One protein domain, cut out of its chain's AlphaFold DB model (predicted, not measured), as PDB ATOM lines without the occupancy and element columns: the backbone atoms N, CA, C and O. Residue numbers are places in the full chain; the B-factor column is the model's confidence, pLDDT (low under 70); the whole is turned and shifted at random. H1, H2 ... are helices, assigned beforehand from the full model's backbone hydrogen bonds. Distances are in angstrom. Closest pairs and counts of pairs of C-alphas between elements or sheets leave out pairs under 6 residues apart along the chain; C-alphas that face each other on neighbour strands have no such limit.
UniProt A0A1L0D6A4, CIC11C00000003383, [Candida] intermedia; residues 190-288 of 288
ATOM      1  N   HIS A 190      29.989   2.711  -3.375       95.06
ATOM      2  CA  HIS A 190      29.107   3.674  -2.697       95.06
ATOM      3  C   HIS A 190      27.900   3.010  -2.017       95.06
ATOM      4  O   HIS A 190      27.576   3.307  -0.869       95.06
ATOM      5  N   THR A 191      27.293   2.011  -2.670       95.75
ATOM      6  CA  THR A 191      26.164   1.249  -2.104       95.75
ATOM      7  C   THR A 191      26.548   0.489  -0.826       95.75
ATOM      8  O   THR A 191      25.709   0.273   0.054       95.75
ATOM      9  N   THR A 192      27.807   0.077  -0.687       96.56
ATOM     10  CA  THR A 192      28.319  -0.579   0.522       96.56
ATOM     11  C   THR A 192      28.567   0.437   1.637       96.56
ATOM     12  O   THR A 192      28.190   0.163   2.774       96.56
ATOM     13  N   ILE A 193      29.077   1.631   1.315       97.25
ATOM     14  CA  ILE A 193      29.244   2.760   2.255       97.25
ATOM     15  C   ILE A 193      27.883   3.191   2.834       97.25
ATOM     16  O   ILE A 193      27.653   3.067   4.038       97.25
ATOM     17  N   ILE A 194      26.946   3.563   1.956       97.81
ATOM     18  CA  ILE A 194      25.547   3.115   1.969       97.81
ATOM     19  C   ILE A 194      25.066   2.275   3.169       97.81
ATOM     20  O   ILE A 194      24.611   2.724   4.228       97.81
ATOM     21  N   LYS A 195      25.158   0.964   2.943       97.50
ATOM     22  CA  LYS A 195      24.748  -0.100   3.858       97.50
ATOM     23  C   LYS A 195      25.471  -0.038   5.203       97.50
ATOM     24  O   LYS A 195      24.837  -0.346   6.213       97.50
ATOM     25  N   LEU A 196      26.741   0.370   5.249       98.00
ATOM     26  CA  LEU A 196      27.485   0.515   6.501       98.00
ATOM     27  C   LEU A 196      26.844   1.562   7.418       98.00
ATOM     28  O   LEU A 196      26.615   1.257   8.586       98.00
ATOM     29  N   ILE A 197      26.416   2.720   6.900       98.31
ATOM     30  CA  ILE A 197      25.663   3.725   7.682       98.31
ATOM     31  C   ILE A 197      24.394   3.116   8.307       98.31
ATOM     32  O   ILE A 197      24.097   3.307   9.496       98.31
ATOM     33  N   VAL A 198      23.661   2.311   7.534       98.19
ATOM     34  CA  VAL A 198      22.463   1.602   8.017       98.19
ATOM     35  C   VAL A 198      22.816   0.589   9.107       98.19
ATOM     36  O   VAL A 198      22.087   0.438  10.093       98.19
ATOM     37  N   TYR A 199      23.930  -0.118   8.955       98.31
ATOM     38  CA  TYR A 199      24.405  -1.079   9.940       98.31
ATOM     39  C   TYR A 199      24.850  -0.402  11.236       98.31
ATOM     40  O   TYR A 199      24.406  -0.818  12.309       98.31
ATOM     41  N   TYR A 200      25.614   0.688  11.158       98.31
ATOM     42  CA  TYR A 200      26.019   1.478  12.321       98.31
ATOM     43  C   TYR A 200      24.810   1.960  13.118       98.31
ATOM     44  O   TYR A 200      24.786   1.817  14.339       98.31
ATOM     45  N   THR A 201      23.738   2.381  12.445       97.81
ATOM     46  CA  THR A 201      22.482   2.776  13.107       97.81
ATOM     47  C   THR A 201      21.909   1.660  13.994       97.81
ATOM     48  O   THR A 201      21.366   1.921  15.072       97.81
ATOM     49  N   LYS A 202      22.052   0.395  13.580       96.94
ATOM     50  CA  LYS A 202      21.621  -0.780  14.361       96.94
ATOM     51  C   LYS A 202      22.618  -1.163  15.454       96.94
ATOM     52  O   LYS A 202      22.226  -1.805  16.426       96.94
ATOM     53  N   TRP A 203      23.891  -0.824  15.284       96.94
ATOM     54  CA  TRP A 203      24.981  -1.243  16.166       96.94
ATOM     55  C   TRP A 203      25.366  -0.211  17.220       96.94
ATOM     56  O   TRP A 203      26.056  -0.580  18.167       96.94
ATOM     57  N   LEU A 204      24.880   1.026  17.096       96.75
ATOM     58  CA  LEU A 204      24.967   2.046  18.135       96.75
ATOM     59  C   LEU A 204      24.220   1.600  19.398       96.75
ATOM     60  O   LEU A 204      22.988   1.469  19.415       96.75
ATOM     61  N   LEU A 205      24.991   1.394  20.462       94.69
ATOM     62  CA  LEU A 205      24.559   0.899  21.766       94.69
ATOM     63  C   LEU A 205      25.209   1.728  22.881       94.69
ATOM     64  O   LEU A 205      26.153   2.471  22.639       94.69
ATOM     65  N   VAL A 206      24.714   1.580  24.114       92.19
ATOM     66  CA  VAL A 206      25.260   2.275  25.300       92.19
ATOM     67  C   VAL A 206      26.714   1.881  25.579       92.19
ATOM     68  O   VAL A 206      27.499   2.692  26.052       92.19
ATOM     69  N   SER A 207      27.063   0.636  25.259       92.00
ATOM     70  CA  SER A 207      28.425   0.125  25.303       92.00
ATOM     71  C   SER A 207      28.810  -0.320  23.900       92.00
ATOM     72  O   SER A 207      28.151  -1.183  23.313       92.00
ATOM     73  N   MET A 208      29.839   0.312  23.348       92.06
ATOM     74  CA  MET A 208      30.384   0.015  22.029       92.06
ATOM     75  C   MET A 208      31.910   0.155  22.047       92.06
ATOM     76  O   MET A 208      32.428   0.964  22.819       92.06
ATOM     77  N   PRO A 209      32.632  -0.646  21.244       95.38
ATOM     78  CA  PRO A 209      34.086  -0.575  21.177       95.38
ATOM     79  C   PRO A 209      34.549   0.701  20.465       95.38
ATOM     80  O   PRO A 209      33.851   1.212  19.588       95.38
ATOM     81  N   ALA A 210      35.755   1.173  20.792       94.94
ATOM     82  CA  ALA A 210      36.373   2.331  20.137       94.94
ATOM     83  C   ALA A 210      36.575   2.121  18.630       94.94
ATOM     84  O   ALA A 210      36.422   3.060  17.855       94.94
ATOM     85  N   THR A 211      36.794   0.875  18.203       96.81
ATOM     86  CA  THR A 211      36.915   0.526  16.783       96.81
ATOM     87  C   THR A 211      35.686   0.967  15.986       96.81
ATOM     88  O   THR A 211      35.822   1.478  14.880       96.81
ATOM     89  N   LEU A 212      34.473   0.876  16.551       97.25
ATOM     90  CA  LEU A 212      33.258   1.321  15.865       97.25
ATOM     91  C   LEU A 212      33.295   2.824  15.552       97.25
ATOM     92  O   LEU A 212      32.850   3.226  14.479       97.25
ATOM     93  N   MET A 213      33.833   3.644  16.459       97.19
ATOM     94  CA  MET A 213      33.986   5.084  16.240       97.19
ATOM     95  C   MET A 213      34.905   5.364  15.049       97.19
ATOM     96  O   MET A 213      34.550   6.153  14.176       97.19
ATOM     97  N   GLU A 214      36.052   4.683  14.996       97.44
ATOM     98  CA  GLU A 214      37.037   4.811  13.917       97.44
ATOM     99  C   GLU A 214      36.426   4.423  12.565       97.44
ATOM    100  O   GLU A 214      36.518   5.179  11.600       97.44
ATOM    101  N   TRP A 215      35.723   3.289  12.507       98.06
ATOM    102  CA  TRP A 215      35.030   2.830  11.300       98.06
ATOM    103  C   TRP A 215      33.965   3.821  10.817       98.06
ATOM    104  O   TRP A 215      33.883   4.108   9.621       98.06
ATOM    105  N   ILE A 216      33.160   4.375  11.731       98.25
ATOM    106  CA  ILE A 216      32.163   5.401  11.392       98.25
ATOM    107  C   ILE A 216      32.855   6.655  10.849       98.25
ATOM    108  O   ILE A 216      32.410   7.208   9.845       98.25
ATOM    109  N   PHE A 217      33.949   7.086  11.480       98.19
ATOM    110  CA  PHE A 217      34.699   8.261  11.048       98.19
ATOM    111  C   PHE A 217      35.269   8.083   9.637       98.19
ATOM    112  O   PHE A 217      35.008   8.918   8.775       98.19
ATOM    113  N   VAL A 218      35.966   6.975   9.359       97.44
ATOM    114  CA  VAL A 218      36.518   6.694   8.018       97.44
ATOM    115  C   VAL A 218      35.401   6.566   6.976       97.44
ATOM    116  O   VAL A 218      35.525   7.079   5.865       97.44
ATOM    117  N   THR A 219      34.254   5.988   7.350       97.88
ATOM    118  CA  THR A 219      33.071   5.958   6.475       97.88
ATOM    119  C   THR A 219      32.590   7.372   6.140       97.88
ATOM    120  O   THR A 219      32.276   7.642   4.985       97.88
ATOM    121  N   PHE A 220      32.574   8.304   7.100       98.00
ATOM    122  CA  PHE A 220      32.244   9.708   6.827       98.00
ATOM    123  C   PHE A 220      33.304  10.442   6.003       98.00
ATOM    124  O   PHE A 220      32.945  11.328   5.229       98.00
ATOM    125  N   VAL A 221      34.584  10.086   6.132       97.12
ATOM    126  CA  VAL A 221      35.648  10.612   5.262       97.12
ATOM    127  C   VAL A 221      35.383  10.204   3.812       97.12
ATOM    128  O   VAL A 221      35.400  11.064   2.932       97.12
ATOM    129  N   ARG A 222      35.038   8.932   3.575       95.56
ATOM    130  CA  ARG A 222      34.705   8.405   2.243       95.56
ATOM    131  C   ARG A 222      33.375   8.921   1.685       95.56
ATOM    132  O   ARG A 222      33.239   9.036   0.470       95.56
ATOM    133  N   LEU A 223      32.387   9.160   2.544       95.88
ATOM    134  CA  LEU A 223      31.038   9.544   2.136       95.88
ATOM    135  C   LEU A 223      30.984  11.029   1.751       95.88
ATOM    136  O   LEU A 223      31.283  11.899   2.572       95.88
ATOM    137  N   ASP A 224      30.617  11.320   0.508       89.38
ATOM    138  CA  ASP A 224      30.562  12.686  -0.015       89.38
ATOM    139  C   ASP A 224      29.317  13.452   0.455       89.38
ATOM    140  O   ASP A 224      28.327  12.874   0.900       89.38
ATOM    141  N   ASN A 225      29.352  14.782   0.347       83.94
ATOM    142  CA  ASN A 225      28.231  15.652   0.721       83.94
ATOM    143  C   ASN A 225      27.116  15.733  -0.346       83.94
ATOM    144  O   ASN A 225      26.072  16.328  -0.085       83.94
ATOM    145  N   GLY A 226      27.302  15.115  -1.515       90.56
ATOM    146  CA  GLY A 226      26.343  15.070  -2.627       90.56
ATOM    147  C   GLY A 226      25.304  13.949  -2.530       90.56
ATOM    148  O   GLY A 226      24.984  13.340  -3.547       90.56
ATOM    149  N   LEU A 227      24.817  13.643  -1.324       95.88
ATOM    150  CA  LEU A 227      23.874  12.543  -1.097       95.88
ATOM    151  C   LEU A 227      22.492  12.854  -1.665       95.88
ATOM    152  O   LEU A 227      21.991  13.976  -1.535       95.88
ATOM    153  N   ASP A 228      21.837  11.836  -2.218       96.88
ATOM    154  CA  ASP A 228      20.434  11.970  -2.588       96.88
ATOM    155  C   ASP A 228      19.528  12.077  -1.340       96.88
ATOM    156  O   ASP A 228      19.937  11.866  -0.194       96.88
ATOM    157  N   HIS A 229      18.257  12.424  -1.538       97.44
ATOM    158  CA  HIS A 229      17.304  12.585  -0.433       97.44
ATOM    159  C   HIS A 229      17.061  11.288   0.365       97.44
ATOM    160  O   HIS A 229      16.733  11.345   1.553       97.44
ATOM    161  N   THR A 230      17.213  10.123  -0.269       97.88
ATOM    162  CA  THR A 230      17.043   8.809   0.361       97.88
ATOM    163  C   THR A 230      18.254   8.479   1.231       97.88
ATOM    164  O   THR A 230      18.097   8.154   2.406       97.88
ATOM    165  N   GLU A 231      19.460   8.633   0.698       98.12
ATOM    166  CA  GLU A 231      20.736   8.448   1.388       98.12
ATOM    167  C   GLU A 231      20.889   9.429   2.548       98.12
ATOM    168  O   GLU A 231      21.227   9.031   3.666       98.12
ATOM    169  N   MET A 232      20.536  10.697   2.329       98.19
ATOM    170  CA  MET A 232      20.512  11.709   3.380       98.19
ATOM    171  C   MET A 232      19.547  11.324   4.507       98.19
ATOM    172  O   MET A 232      19.859  11.522   5.681       98.19
ATOM    173  N   SER A 233      18.395  10.723   4.189       98.19
ATOM    174  CA  SER A 233      17.470  10.208   5.207       98.19
ATOM    175  C   SER A 233      18.108   9.096   6.056       98.19
ATOM    176  O   SER A 233      17.904   9.072   7.271       98.19
ATOM    177  N   LEU A 234      18.941   8.230   5.460       98.38
ATOM    178  CA  LEU A 234      19.674   7.177   6.180       98.38
ATOM    179  C   LEU A 234      20.774   7.749   7.089       98.38
ATOM    180  O   LEU A 234      20.900   7.338   8.244       98.38
ATOM    181  N   VAL A 235      21.533   8.740   6.612       98.44
ATOM    182  CA  VAL A 235      22.522   9.463   7.435       98.44
ATOM    183  C   VAL A 235      21.830  10.212   8.578       98.44
ATOM    184  O   VAL A 235      22.275  10.184   9.729       98.44
ATOM    185  N   ARG A 236      20.676  10.822   8.300       98.31
ATOM    186  CA  ARG A 236      19.836  11.470   9.308       98.31
ATOM    187  C   ARG A 236      19.302  10.470  10.333       98.31
ATOM    188  O   ARG A 236      19.221  10.813  11.511       98.31
ATOM    189  N   ASP A 237      18.964   9.244   9.940       98.50
ATOM    190  CA  ASP A 237      18.559   8.179  10.866       98.50
ATOM    191  C   ASP A 237      19.664   7.797  11.849       98.50
ATOM    192  O   ASP A 237      19.392   7.651  13.048       98.50
ATOM    193  N   LEU A 238      20.909   7.724  11.374       98.56
ATOM    194  CA  LEU A 238      22.078   7.543  12.232       98.56
ATOM    195  C   LEU A 238      22.186   8.690  13.251       98.56
ATOM    196  O   LEU A 238      22.301   8.442  14.453       98.56
ATOM    197  N   GLY A 239      22.040   9.939  12.797       98.25
ATOM    198  CA  GLY A 239      22.015  11.120  13.666       98.25
ATOM    199  C   GLY A 239      20.865  11.107  14.685       98.25
ATOM    200  O   GLY A 239      21.081  11.353  15.872       98.25
ATOM    201  N   ARG A 240      19.643  10.733  14.277       97.81
ATOM    202  CA  ARG A 240      18.486  10.570  15.181       97.81
ATOM    203  C   ARG A 240      18.746   9.510  16.247       97.81
ATOM    204  O   ARG A 240      18.366   9.690  17.406       97.81
ATOM    205  N   LYS A 241      19.368   8.392  15.867       97.88
ATOM    206  CA  LYS A 241      19.733   7.320  16.796       97.88
ATOM    207  C   LYS A 241      20.789   7.792  17.793       97.88
ATOM    208  O   LYS A 241      20.596   7.569  18.988       97.88
ATOM    209  N   ALA A 242      21.839   8.465  17.321       97.50
ATOM    210  CA  ALA A 242      22.878   9.054  18.160       97.50
ATOM    211  C   ALA A 242      22.275  10.054  19.156       97.50
ATOM    212  O   ALA A 242      22.503   9.937  20.355       97.50
ATOM    213  N   ARG A 243      21.382  10.939  18.700       95.94
ATOM    214  CA  ARG A 243      20.669  11.887  19.564       95.94
ATOM    215  C   ARG A 243      19.865  11.194  20.661       95.94
ATOM    216  O   ARG A 243      20.012  11.529  21.830       95.94
ATOM    217  N   LYS A 244      19.048  10.197  20.303       95.62
ATOM    218  CA  LYS A 244      18.282   9.409  21.286       95.62
ATOM    219  C   LYS A 244      19.198   8.733  22.306       95.62
ATOM    220  O   LYS A 244      18.840   8.633  23.473       95.62
ATOM    221  N   LEU A 245      20.351   8.234  21.864       95.88
ATOM    222  CA  LEU A 245      21.326   7.596  22.742       95.88
ATOM    223  C   LEU A 245      21.985   8.619  23.678       95.88
ATOM    224  O   LEU A 245      22.128   8.347  24.864       95.88
ATOM    225  N   ARG A 246      22.273   9.820  23.177       94.69
ATOM    226  CA  ARG A 246      22.777  10.942  23.968       94.69
ATOM    227  C   ARG A 246      21.824  11.366  25.076       94.69
ATOM    228  O   ARG A 246      22.256  11.562  26.204       94.69
ATOM    229  N   THR A 247      20.528  11.482  24.781       93.31
ATOM    230  CA  THR A 247      19.514  11.804  25.797       93.31
ATOM    231  C   THR A 247      19.529  10.769  26.918       93.31
ATOM    232  O   THR A 247      19.618  11.138  28.083       93.31
ATOM    233  N   LYS A 248      19.587   9.477  26.563       93.81
ATOM    234  CA  LYS A 248      19.730   8.392  27.545       93.81
ATOM    235  C   LYS A 248      21.016   8.491  28.356       93.81
ATOM    236  O   LYS A 248      21.033   8.086  29.512       93.81
ATOM    237  N   PHE A 249      22.097   8.996  27.763       93.69
ATOM    238  CA  PHE A 249      23.339   9.205  28.496       93.69
ATOM    239  C   PHE A 249      23.215  10.316  29.533       93.69
ATOM    240  O   PHE A 249      23.698  10.169  30.650       93.69
ATOM    241  N   LEU A 250      22.535  11.406  29.193       91.00
ATOM    242  CA  LEU A 250      22.281  12.492  30.136       91.00
ATOM    243  C   LEU A 250      21.367  12.037  31.280       91.00
ATOM    244  O   LEU A 250      21.701  12.272  32.437       91.00
ATOM    245  N   GLU A 251      20.280  11.328  30.965       91.44
ATOM    246  CA  GLU A 251      19.378  10.729  31.959       91.44
ATOM    247  C   GLU A 251      20.133   9.752  32.875       91.44
ATOM    248  O   GLU A 251      20.097   9.885  34.095       91.44
ATOM    249  N   GLY A 252      20.915   8.836  32.292       90.75
ATOM    250  CA  GLY A 252      21.724   7.880  33.045       90.75
ATOM    251  C   GLY A 252      22.768   8.548  33.945       90.75
ATOM    252  O   GLY A 252      22.967   8.106  35.071       90.75
ATOM    253  N   LYS A 253      23.396   9.649  33.505       90.06
ATOM    254  CA  LYS A 253      24.322  10.434  34.343       90.06
ATOM    255  C   LYS A 253      23.614  11.061  35.543       90.06
ATOM    256  O   LYS A 253      24.177  11.054  36.635       90.06
ATOM    257  N   SER A 254      22.390  11.567  35.369       89.81
ATOM    258  CA  SER A 254      21.574  12.079  36.480       89.81
ATOM    259  C   SER A 254      21.213  10.988  37.495       89.81
ATOM    260  O   SER A 254      21.101  11.276  38.682       89.81
ATOM    261  N   GLU A 255      21.100   9.737  37.046       93.06
ATOM    262  CA  GLU A 255      20.858   8.558  37.888       93.06
ATOM    263  C   GLU A 255      22.147   7.924  38.459       93.06
ATOM    264  O   GLU A 255      22.085   6.923  39.171       93.06
ATOM    265  N   GLY A 256      23.325   8.494  38.176       91.38
ATOM    266  CA  GLY A 256      24.617   7.987  38.655       91.38
ATOM    267  C   GLY A 256      25.171   6.788  37.874       91.38
ATOM    268  O   GLY A 256      26.098   6.123  38.339       91.38
ATOM    269  N   LEU A 257      24.632   6.497  36.688       91.62
ATOM    270  CA  LEU A 257      25.132   5.446  35.807       91.62
ATOM    271  C   LEU A 257      26.461   5.874  35.161       91.62
ATOM    272  O   LEU A 257      26.560   6.942  34.554       91.62
ATOM    273  N   SER A 258      27.484   5.022  35.256       92.31
ATOM    274  CA  SER A 258      28.767   5.249  34.582       92.31
ATOM    275  C   SER A 258      28.653   4.907  33.097       92.31
ATOM    276  O   SER A 258      28.294   3.784  32.735       92.31
ATOM    277  N   ILE A 259      28.956   5.879  32.238       91.56
ATOM    278  CA  ILE A 259      28.882   5.742  30.781       91.56
ATOM    279  C   ILE A 259      30.303   5.720  30.226       91.56
ATOM    280  O   ILE A 259      31.098   6.589  30.589       91.56
ATOM    281  N   PRO A 260      30.649   4.761  29.348       94.62
ATOM    282  CA  PRO A 260      31.962   4.736  28.722       94.62
ATOM    283  C   PRO A 260      32.226   6.030  27.941       94.62
ATOM    284  O   PRO A 260      31.435   6.392  27.070       94.62
ATOM    285  N   ALA A 261      33.361   6.688  28.202       93.75
ATOM    286  CA  ALA A 261      33.747   7.933  27.524       93.75
ATOM    287  C   ALA A 261      33.756   7.785  25.993       93.75
ATOM    288  O   ALA A 261      33.246   8.641  25.279       93.75
ATOM    289  N   VAL A 262      34.229   6.637  25.501       94.69
ATOM    290  CA  VAL A 262      34.235   6.283  24.073       94.69
ATOM    291  C   VAL A 262      32.830   6.320  23.467       94.69
ATOM    292  O   VAL A 262      32.648   6.779  22.342       94.69
ATOM    293  N   ALA A 263      31.819   5.840  24.197       95.50
ATOM    294  CA  ALA A 263      30.454   5.802  23.689       95.50
ATOM    295  C   ALA A 263      29.866   7.216  23.566       95.50
ATOM    296  O   ALA A 263      29.201   7.523  22.576       95.50
ATOM    297  N   GLU A 264      30.138   8.076  24.550       94.69
ATOM    298  CA  GLU A 264      29.759   9.490  24.521       94.69
ATOM    299  C   GLU A 264      30.455  10.228  23.374       94.69
ATOM    300  O   GLU A 264      29.783  10.863  22.563       94.69
ATOM    301  N   GLU A 265      31.769  10.056  23.234       95.94
ATOM    302  CA  GLU A 265      32.552  10.676  22.166       95.94
ATOM    303  C   GLU A 265      32.090  10.226  20.772       95.94
ATOM    304  O   GLU A 265      31.945  11.043  19.867       95.94
ATOM    305  N   THR A 266      31.766   8.940  20.601       97.50
ATOM    306  CA  THR A 266      31.235   8.410  19.334       97.50
ATOM    307  C   THR A 266      29.920   9.091  18.957       97.50
ATOM    308  O   THR A 266      29.716   9.482  17.807       97.50
ATOM    309  N   VAL A 267      29.004   9.231  19.921       97.25
ATOM    310  CA  VAL A 267      27.701   9.874  19.709       97.25
ATOM    311  C   VAL A 267      27.869  11.353  19.377       97.25
ATOM    312  O   VAL A 267      27.227  11.850  18.449       97.25
ATOM    313  N   ASP A 268      28.750  12.036  20.098       96.81
ATOM    314  CA  ASP A 268      29.018  13.458  19.923       96.81
ATOM    315  C   ASP A 268      29.686  13.747  18.573       96.81
ATOM    316  O   ASP A 268      29.268  14.671  17.871       96.81
ATOM    317  N   MET A 269      30.632  12.906  18.148       98.19
ATOM    318  CA  MET A 269      31.230  12.945  16.812       98.19
ATOM    319  C   MET A 269      30.164  12.776  15.721       98.19
ATOM    320  O   MET A 269      30.110  13.580  14.791       98.19
ATOM    321  N   ILE A 270      29.288  11.768  15.826       98.44
ATOM    322  CA  ILE A 270      28.223  11.537  14.834       98.44
ATOM    323  C   ILE A 270      27.305  12.750  14.736       98.44
ATOM    324  O   ILE A 270      26.971  13.180  13.634       98.44
ATOM    325  N   LEU A 271      26.890  13.315  15.870       97.69
ATOM    326  CA  LEU A 271      26.014  14.482  15.879       97.69
ATOM    327  C   LEU A 271      26.693  15.711  15.290       97.69
ATOM    328  O   LEU A 271      26.058  16.408  14.502       97.69
ATOM    329  N   ALA A 272      27.965  15.949  15.614       97.56
ATOM    330  CA  ALA A 272      28.737  17.025  15.009       97.56
ATOM    331  C   ALA A 272      28.772  16.863  13.483       97.56
ATOM    332  O   ALA A 272      28.332  17.767  12.772       97.56
ATOM    333  N   VAL A 273      29.205  15.699  12.980       98.31
ATOM    334  CA  VAL A 273      29.313  15.412  11.539       98.31
ATOM    335  C   VAL A 273      27.959  15.529  10.837       98.31
ATOM    336  O   VAL A 273      27.814  16.308   9.899       98.31
ATOM    337  N   VAL A 274      26.930  14.824  11.305       98.12
ATOM    338  CA  VAL A 274      25.604  14.846  10.666       98.12
ATOM    339  C   VAL A 274      24.956  16.233  10.750       98.12
ATOM    340  O   VAL A 274      24.370  16.707   9.775       98.12
ATOM    341  N   GLY A 275      25.082  16.912  11.888       96.69
ATOM    342  CA  GLY A 275      24.459  18.212  12.115       96.69
ATOM    343  C   GLY A 275      25.105  19.359  11.340       96.69
ATOM    344  O   GLY A 275      24.395  20.228  10.831       96.69
ATOM    345  N   VAL A 276      26.437  19.369  11.239       96.44
ATOM    346  CA  VAL A 276      27.186  20.471  10.619       96.44
ATOM    347  C   VAL A 276      27.581  20.147   9.184       96.44
ATOM    348  O   VAL A 276      27.199  20.898   8.290       96.44
ATOM    349  N   TYR A 277      28.279  19.032   8.943       97.50
ATOM    350  CA  TYR A 277      28.793  18.693   7.611       97.50
ATOM    351  C   TYR A 277      27.661  18.357   6.628       97.50
ATOM    352  O   TYR A 277      27.635  18.873   5.515       97.50
ATOM    353  N   TYR A 278      26.670  17.569   7.061       97.50
ATOM    354  CA  TYR A 278      25.498  17.217   6.242       97.50
ATOM    355  C   TYR A 278      24.303  18.178   6.416       97.50
ATOM    356  O   TYR A 278      23.201  17.916   5.925       97.50
ATOM    357  N   GLY A 279      24.493  19.290   7.136       95.88
ATOM    358  CA  GLY A 279      23.499  20.357   7.275       95.88
ATOM    359  C   GLY A 279      22.246  20.013   8.093       95.88
ATOM    360  O   GLY A 279      21.293  20.792   8.088       95.88
ATOM    361  N   GLN A 280      22.218  18.892   8.823       96.50
ATOM    362  CA  GLN A 280      21.067  18.472   9.639       96.50
ATOM    363  C   GLN A 280      21.025  19.202  10.995       96.50
ATOM    364  O   GLN A 280      21.019  18.583  12.062       96.50
ATOM    365  N   ARG A 281      21.037  20.541  10.965       94.94
ATOM    366  CA  ARG A 281      21.199  21.400  12.156       94.94
ATOM    367  C   ARG A 281      20.102  21.217  13.199       94.94
ATOM    368  O   ARG A 281      20.351  21.400  14.385       94.94
ATOM    369  N   ASP A 282      18.909  20.818  12.778       93.94
ATOM    370  CA  ASP A 282      17.784  20.536  13.669       93.94
ATOM    371  C   ASP A 282      18.074  19.376  14.643       93.94
ATOM    372  O   ASP A 282      17.496  19.311  15.729       93.94
ATOM    373  N   LEU A 283      19.017  18.486  14.309       93.56
ATOM    374  CA  LEU A 283      19.457  17.421  15.211       93.56
ATOM    375  C   LEU A 283      20.285  17.935  16.395       93.56
ATOM    376  O   LEU A 283      20.351  17.243  17.408       93.56
ATOM    377  N   LEU A 284      20.881  19.124  16.284       90.88
ATOM    378  CA  LEU A 284      21.701  19.746  17.329       90.88
ATOM    379  C   LEU A 284      20.870  20.533  18.352       90.88
ATOM    380  O   LEU A 284      21.381  20.870  19.419       90.88
ATOM    381  N   ILE A 285      19.612  20.832  18.022       86.44
ATOM    382  CA  ILE A 285      18.693  21.610  18.853       86.44
ATOM    383  C   ILE A 285      17.856  20.631  19.676       86.44
ATOM    384  O   ILE A 285      17.184  19.776  19.094       86.44
ATOM    385  N   ASP A 286      17.881  20.737  21.008       71.44
ATOM    386  CA  ASP A 286      17.002  19.950  21.881       71.44
ATOM    387  C   ASP A 286      15.526  20.233  21.531       71.44
ATOM    388  O   ASP A 286      15.151  21.359  21.217       71.44
ATOM    389  N   ALA A 287      14.710  19.178  21.486       58.84
ATOM    390  CA  ALA A 287      13.291  19.297  21.187       58.84
ATOM    391  C   ALA A 287      12.642  19.637  22.522       58.84
ATOM    392  O   ALA A 287      12.805  18.864  23.467       58.84
ATOM    393  N   GLU A 288      12.038  20.820  22.585       50.06
ATOM    394  CA  GLU A 288      11.254  21.303  23.727       50.06
ATOM    395  C   GLU A 288      10.097  20.352  24.061       50.06
ATOM    396  O   GLU A 288       9.494  19.782  23.118       50.06
TER     397      GLU A 288
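Overview. This is residues 190 to 288 of the 288 residues of the protein "CIC11C00000003383" of [Candida] intermedia (UniProt A0A1L0D6A4). Four helices stand side by side as an up-and-down bundle, built of two helical hairpins: H1 with H2, and H3 with H4, so placed that H1 is beside H3 and H2 beside H4, with the pairs H1 and H4, and H2 and H3, at opposite corners. H3, the longest helix, runs along the length of the bundle, and its end with the turn after it, residues 251 to 256, sticks out; the short H5 packs on residues 271 to 275 of H4, away from H1 and H2. The printed part has 99 residues with five named helices, in the order H1 to H5, and no named strand; the class is all helix. It is compact, with a radius of gyration of the C-alphas of 13.3 A, and only just flat, spanning 41 by 32 by 18 A.

Arrangement. H3, residues 229 to 254, and H4, residues 261 to 277, are the hubs, touching three other helices each. They form a hairpin, running opposite ways at a steep tilt of 38 degrees; their closest C-alphas, of Ala 242 and Val 267, are 5.1 A apart. With residues 231 to 241 alone, H3 touches H1, residues 190 to 203, the same way at a shallow tilt of 23 degrees; the closest C-alphas are those of Thr 201 and Leu 238, 4.9 A apart. H4 touches H2, residues 210 to 222, the same way at a shallow tilt of 14 degrees, with the C-alphas of Met 213 and Thr 266 closest at 5.3 A. H1 and H2 form the other hairpin, opposite ways at a shallow tilt of 30 degrees, closest at the C-alphas of Ile 193 and Thr 219, 6.5 A. H5, residues 281 to 284, touches H4, with the C-alphas of Gly 275 and Arg 281 closest at 4.6 A, and only just touches H3, with 3 pairs of C-alphas within 8 A, the closest those of Arg 240 and Leu 283 at 6.9 A. H1 and H4, H2 and H3, H1 and H5, and H2 and H5 are apart. In H1, H2, H3 and H4 each O i to N i+4 pair is within hydrogen-bond range; H5 is too short for such a pair.

Along the chain. H3 is 37.2 A long, from C-alpha 229 at (17.304, 12.585, -0.433) to C-alpha 254 at (21.574, 12.079, 36.480). H4 measures 23.2 A, H1 19.9 A, H2 19.0 A and H5 5.5 A. H1 begins at C-alpha 190, (29.107, 3.674, -2.697).

Size, cuts and confidence. The C-alphas farthest apart, of Gly 226 and Gly 256, are 41.9 A apart. The printed part has no cut and no long link; H4 to H5 is tight. The mean pLDDT of the printed part is 94.6; residues 287 to 288 are under 70.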